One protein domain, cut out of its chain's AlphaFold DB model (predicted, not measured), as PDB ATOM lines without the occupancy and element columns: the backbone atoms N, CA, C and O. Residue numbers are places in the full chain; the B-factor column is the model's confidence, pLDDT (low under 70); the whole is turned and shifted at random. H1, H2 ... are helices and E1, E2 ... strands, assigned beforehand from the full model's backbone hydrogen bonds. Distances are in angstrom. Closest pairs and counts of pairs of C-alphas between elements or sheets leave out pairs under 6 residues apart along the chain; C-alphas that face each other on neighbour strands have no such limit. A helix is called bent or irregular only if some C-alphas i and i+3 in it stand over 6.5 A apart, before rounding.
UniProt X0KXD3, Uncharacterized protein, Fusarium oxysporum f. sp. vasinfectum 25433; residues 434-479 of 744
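What this domain is: This is residues 434 to 479 of the 744 residues of an uncharacterized protein of Fusarium oxysporum f. sp. vasinfectum 25433 (UniProt X0KXD3). The model is a sharply bent two-stranded hairpin, E1 and E2, in roughly a T: its loop end makes the foot of the stem, and the crossbar runs from the short helix H1 at one end to the last printed residues, 474 to 479, at the other, while the unnamed stretch that begins at residue 467 first loops on H1's side of the stem and then crosses over to that far end. Both strands bend where stem and crossbar meet. The printed part has 46 residues, with one named helix and two named strands in the order H1, E1, E2; the sheet E1 - E2 is antiparallel and the class is mixed, helices and strands. It is only just loose, close to compact, with a radius of gyration of the C-alphas of 11.5 A, and only just flat, spanning 32 by 28 by 16 A.

Where its parts are: Find C-alpha 436 at (240.880, 158.225, 206.353); H1, residues 436 to 440, begins there. H1 is irregular, but only just: C-alphas 436 and 439 are 6.6 A apart. At C-alpha 444, (255.491, 163.110, 202.964), E1 begins and runs 18.3 A to residue 451, bending by 73 degrees at residue 447. E2, residues 457 to 466, covers 14.5 A, bends by 113 degrees at residue 463 and ends at (249.895, 164.172, 202.215).

How they stand to each other: Look first at the hairpin E1 and E2, antiparallel at 145 degrees. N 444 and O 466 are 3.1 A apart and N 450 and O 458 2.8 A, both within hydrogen-bond range. The closest C-alphas of H1 and E2, those of Ala 438 and Ser 466, are 7.0 A apart. In H1, 0 of 1 O i to N i+4 pairs and 1 of 2 O i to N i+3 pairs are within range.

The domain as a whole: The C-alphas farthest apart, those of Val 440 and Gly 476, are 32.4 A apart. The printed part has no cut, and the links H1 to E1 and E1 to E2 are tight. Mean pLDDT of the printed part is 73.7; look for values under 70 at residues 450 to 461 and 474 to 479.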
ATOM      1  N   PRO A 434     238.309 165.091 205.932       75.19
ATOM      2  CA  PRO A 434     239.022 163.944 206.479       75.19
ATOM      3  C   PRO A 434     239.452 162.976 205.372       75.19
ATOM      4  O   PRO A 434     238.627 162.533 204.576       75.19
ATOM      5  N   GLN A 435     240.731 162.596 205.360       80.44
ATOM      6  CA  GLN A 435     241.274 161.573 204.461       80.44
ATOM      7  C   GLN A 435     241.622 160.305 205.257       80.44
ATOM      8  O   GLN A 435     242.770 160.138 205.676       80.44
ATOM      9  N   PRO A 436     240.652 159.408 205.517       78.31
ATOM     10  CA  PRO A 436     240.880 158.225 206.353       78.31
ATOM     11  C   PRO A 436     241.939 157.278 205.760       78.31
ATOM     12  O   PRO A 436     242.736 156.688 206.498       78.31
ATOM     13  N   ASP A 437     242.008 157.201 204.432       83.56
ATOM     14  CA  ASP A 437     242.909 156.295 203.716       83.56
ATOM     15  C   ASP A 437     244.346 156.825 203.610       83.56
ATOM     16  O   ASP A 437     245.266 156.055 203.350       83.56
ATOM     17  N   ALA A 438     244.597 158.108 203.896       85.38
ATOM     18  CA  ALA A 438     245.949 158.674 203.832       85.38
ATOM     19  C   ALA A 438     246.938 157.908 204.734       85.38
ATOM     20  O   ALA A 438     248.114 157.759 204.409       85.38
ATOM     21  N   SER A 439     246.450 157.350 205.846       86.31
ATOM     22  CA  SER A 439     247.259 156.586 206.799       86.31
ATOM     23  C   SER A 439     247.810 155.256 206.259       86.31
ATOM     24  O   SER A 439     248.747 154.713 206.856       86.31
ATOM     25  N   VAL A 440     247.247 154.706 205.175       90.56
ATOM     26  CA  VAL A 440     247.693 153.426 204.592       90.56
ATOM     27  C   VAL A 440     248.676 153.588 203.431       90.56
ATOM     28  O   VAL A 440     249.293 152.601 203.029       90.56
ATOM     29  N   PHE A 441     248.875 154.814 202.944       90.81
ATOM     30  CA  PHE A 441     249.803 155.136 201.861       90.81
ATOM     31  C   PHE A 441     251.103 155.778 202.375       90.81
ATOM     32  O   PHE A 441     251.177 156.248 203.515       90.81
ATOM     33  N   PRO A 442     252.161 155.825 201.547       91.06
ATOM     34  CA  PRO A 442     253.370 156.573 201.859       91.06
ATOM     35  C   PRO A 442     253.104 158.083 201.938       91.06
ATOM     36  O   PRO A 442     252.702 158.717 200.959       91.06
ATOM     37  N   LEU A 443     253.413 158.669 203.093       92.31
ATOM     38  CA  LEU A 443     253.224 160.086 203.388       92.31
ATOM     39  C   LEU A 443     254.531 160.863 203.244       92.31
ATOM     40  O   LEU A 443     255.623 160.342 203.486       92.31
ATOM     41  N   GLN A 444     254.412 162.133 202.885       91.88
ATOM     42  CA  GLN A 444     255.491 163.110 202.964       91.88
ATOM     43  C   GLN A 444     254.927 164.408 203.551       91.88
ATOM     44  O   GLN A 444     253.746 164.699 203.361       91.88
ATOM     45  N   TRP A 445     255.746 165.151 204.295       90.62
ATOM     46  CA  TRP A 445     255.364 166.450 204.846       90.62
ATOM     47  C   TRP A 445     255.919 167.586 203.991       90.62
ATOM     48  O   TRP A 445     257.093 167.555 203.613       90.62
ATOM     49  N   GLY A 446     255.080 168.578 203.703       87.94
ATOM     50  CA  GLY A 446     255.451 169.796 202.989       87.94
ATOM     51  C   GLY A 446     254.222 170.528 202.468       87.94
ATOM     52  O   GLY A 446     253.122 170.345 202.991       87.94
ATOM     53  N   VAL A 447     254.427 171.361 201.451       85.31
ATOM     54  CA  VAL A 447     253.414 172.275 200.916       85.31
ATOM     55  C   VAL A 447     252.384 171.497 200.106       85.31
ATOM     56  O   VAL A 447     252.735 170.781 199.164       85.31
ATOM     57  N   MET A 448     251.120 171.604 200.505       83.38
ATOM     58  CA  MET A 448     250.017 170.833 199.935       83.38
ATOM     59  C   MET A 448     249.415 171.541 198.716       83.38
ATOM     60  O   MET A 448     249.484 172.762 198.589       83.38
ATOM     61  N   TRP A 449     248.789 170.775 197.827       73.56
ATOM     62  CA  TRP A 449     248.023 171.310 196.699       73.56
ATOM     63  C   TRP A 449     246.535 171.328 197.036       73.56
ATOM     64  O   TRP A 449     246.045 170.434 197.727       73.56
ATOM     65  N   ARG A 450     245.816 172.317 196.506       67.12
ATOM     66  CA  ARG A 450     244.357 172.406 196.559       67.12
ATOM     67  C   ARG A 450     243.799 172.305 195.155       67.12
ATOM     68  O   ARG A 450     244.279 172.947 194.224       67.12
ATOM     69  N   GLN A 451     242.763 171.494 195.016       60.53
ATOM     70  CA  GLN A 451     242.002 171.396 193.784       60.53
ATOM     71  C   GLN A 451     240.771 172.296 193.913       60.53
ATOM     72  O   GLN A 451     239.935 172.085 194.789       60.53
ATOM     73  N   ARG A 452     240.677 173.327 193.070       56.06
ATOM     74  CA  ARG A 452     239.525 174.237 193.025       56.06
ATOM     75  C   ARG A 452     238.553 173.755 191.947       56.06
ATOM     76  O   ARG A 452     238.987 173.331 190.879       56.06
ATOM     77  N   GLU A 453     237.247 173.795 192.203       44.75
ATOM     78  CA  GLU A 453     236.250 173.434 191.183       44.75
ATOM     79  C   GLU A 453     236.403 174.340 189.948       44.75
ATOM     80  O   GLU A 453     236.243 175.556 190.034       44.75
ATOM     81  N   GLY A 454     236.738 173.745 188.797       52.75
ATOM     82  CA  GLY A 454     236.819 174.435 187.503       52.75
ATOM     83  C   GLY A 454     238.187 175.009 187.100       52.75
ATOM     84  O   GLY A 454     238.314 175.471 185.968       52.75
ATOM     85  N   SER A 455     239.221 174.941 187.945       49.78
ATOM     86  CA  SER A 455     240.608 175.291 187.584       49.78
ATOM     87  C   SER A 455     241.595 174.207 188.042       49.78
ATOM     88  O   SER A 455     241.265 173.385 188.890       49.78
ATOM     89  N   GLY A 456     242.795 174.165 187.452       56.06
ATOM     90  CA  GLY A 456     243.827 173.165 187.769       56.06
ATOM     91  C   GLY A 456     244.303 173.172 189.233       56.06
ATOM     92  O   GLY A 456     243.818 173.940 190.060       56.06
ATOM     93  N   LEU A 457     245.267 172.299 189.551       55.88
ATOM     94  CA  LEU A 457     245.918 172.239 190.868       55.88
ATOM     95  C   LEU A 457     246.589 173.580 191.203       55.88
ATOM     96  O   LEU A 457     247.455 174.037 190.461       55.88
ATOM     97  N   GLU A 458     246.211 174.179 192.331       61.75
ATOM     98  CA  GLU A 458     246.810 175.407 192.860       61.75
ATOM     99  C   GLU A 458     247.622 175.066 194.116       61.75
ATOM    100  O   GLU A 458     247.185 174.281 194.966       61.75
ATOM    101  N   LEU A 459     248.842 175.596 194.212       57.66
ATOM    102  CA  LEU A 459     249.702 175.394 195.377       57.66
ATOM    103  C   LEU A 459     249.096 176.148 196.568       57.66
ATOM    104  O   LEU A 459     248.744 177.318 196.434       57.66
ATOM    105  N   THR A 460     248.953 175.491 197.719       63.56
ATOM    106  CA  THR A 460     248.464 176.158 198.940       63.56
ATOM    107  C   THR A 460     249.610 176.685 199.781       63.56
ATOM    108  O   THR A 460     250.704 176.139 199.737       63.56
ATOM    109  N   ASP A 461     249.330 177.645 200.660       64.19
ATOM    110  CA  ASP A 461     250.258 178.056 201.722       64.19
ATOM    111  C   ASP A 461     250.159 177.156 202.971       64.19
ATOM    112  O   ASP A 461     250.557 177.550 204.066       64.19
ATOM    113  N   HIS A 462     249.590 175.948 202.851       73.88
ATOM    114  CA  HIS A 462     249.389 175.037 203.979       73.88
ATOM    115  C   HIS A 462     250.379 173.874 203.935       73.88
ATOM    116  O   HIS A 462     250.523 173.180 202.926       73.88
ATOM    117  N   CYS A 463     251.053 173.641 205.061       82.94
ATOM    118  CA  CYS A 463     251.980 172.530 205.232       82.94
ATOM    119  C   CYS A 463     251.314 171.403 206.017       82.94
ATOM    120  O   CYS A 463     250.827 171.608 207.130       82.94
ATOM    121  N   GLY A 464     251.398 170.183 205.500       88.00
ATOM    122  CA  GLY A 464     250.855 169.018 206.182       88.00
ATOM    123  C   GLY A 464     251.347 167.707 205.592       88.00
ATOM    124  O   GLY A 464     252.108 167.673 204.623       88.00
ATOM    125  N   PHE A 465     250.937 166.604 206.212       89.81
ATOM    126  CA  PHE A 465     251.138 165.276 205.645       89.81
ATOM    127  C   PHE A 465     250.170 165.032 204.494       89.81
ATOM    128  O   PHE A 465     248.960 165.172 204.654       89.81
ATOM    129  N   SER A 466     250.704 164.586 203.360       88.00
ATOM    130  CA  SER A 466     249.895 164.172 202.215       88.00
ATOM    131  C   SER A 466     250.444 162.909 201.566       88.00
ATOM    132  O   SER A 466     251.663 162.704 201.495       88.00
ATOM    133  N   HIS A 467     249.542 162.062 201.061       87.81
ATOM    134  CA  HIS A 467     249.895 160.990 200.131       87.81
ATOM    135  C   HIS A 467     249.901 161.471 198.669       87.81
ATOM    136  O   HIS A 467     250.467 160.784 197.823       87.81
ATOM    137  N   TYR A 468     249.409 162.670 198.362       85.06
ATOM    138  CA  TYR A 468     249.559 163.305 197.046       85.06
ATOM    139  C   TYR A 468     250.916 164.008 196.901       85.06
ATOM    140  O   TYR A 468     251.590 164.213 197.916       85.06
ATOM    141  N   PRO A 469     251.366 164.347 195.674       83.06
ATOM    142  CA  PRO A 469     252.569 165.155 195.462       83.06
ATOM    143  C   PRO A 469     252.558 166.420 196.329       83.06
ATOM    144  O   PRO A 469     251.500 166.985 196.566       83.06
ATOM    145  N   ILE A 470     253.723 166.839 196.820       86.62
ATOM    146  CA  ILE A 470     253.893 168.028 197.668       86.62
ATOM    147  C   ILE A 470     255.163 168.772 197.261       86.62
ATOM    148  O   ILE A 470     256.093 168.156 196.730       86.62
ATOM    149  N   GLU A 471     255.224 170.067 197.554       84.19
ATOM    150  CA  GLU A 471     256.443 170.858 197.380       84.19
ATOM    151  C   GLU A 471     257.215 171.033 198.692       84.19
ATOM    152  O   GLU A 471     256.706 170.807 199.794       84.19
ATOM    153  N   LYS A 472     258.492 171.414 198.576       80.81
ATOM    154  CA  LYS A 472     259.317 171.732 199.742       80.81
ATOM    155  C   LYS A 472     258.967 173.134 200.248       80.81
ATOM    156  O   LYS A 472     258.851 174.041 199.427       80.81
ATOM    157  N   PRO A 473     258.855 173.333 201.571       73.75
ATOM    158  CA  PRO A 473     258.644 174.664 202.117       73.75
ATOM    159  C   PRO A 473     259.838 175.566 201.799       73.75
ATOM    160  O   PRO A 473     260.989 175.124 201.847       73.75
ATOM    161  N   GLN A 474     259.544 176.820 201.460       67.19
ATOM    162  CA  GLN A 474     260.534 177.866 201.216       67.19
ATOM    163  C   GLN A 474     260.625 178.786 202.436       67.19
ATOM    164  O   GLN A 474     259.604 179.184 203.004       67.19
ATOM    165  N   ASP A 475     261.848 179.134 202.829       56.88
ATOM    166  CA  ASP A 475     262.089 180.016 203.969       56.88
ATOM    167  C   ASP A 475     261.502 181.414 203.710       56.88
ATOM    168  O   ASP A 475     261.743 182.023 202.669       56.88
ATOM    169  N   GLY A 476     260.726 181.933 204.669       53.31
ATOM    170  CA  GLY A 476     260.180 183.298 204.635       53.31
ATOM    171  C   GLY A 476     258.880 183.498 203.841       53.31
ATOM    172  O   GLY A 476     258.374 184.616 203.811       53.31
ATOM    173  N   VAL A 477     258.311 182.448 203.237       53.19
ATOM    174  CA  VAL A 477     257.095 182.549 202.397       53.19
ATOM    175  C   VAL A 477     255.806 182.188 203.164       53.19
ATOM    176  O   VAL A 477     254.718 182.633 202.818       53.19
ATOM    177  N   PHE A 478     255.912 181.435 204.263       48.72
ATOM    178  CA  PHE A 478     254.840 180.555 204.759       48.72
ATOM    179  C   PHE A 478     253.684 181.176 205.580       48.72
ATOM    180  O   PHE A 478     252.920 180.438 206.192       48.72
ATOM    181  N   LEU A 479     253.538 182.503 205.640       48.81
ATOM    182  CA  LEU A 479     252.459 183.159 206.413       48.81
ATOM    183  C   LEU A 479     251.874 184.408 205.734       48.81
ATOM    184  O   LEU A 479     251.089 185.133 206.343       48.81
TER     185      LEU A 479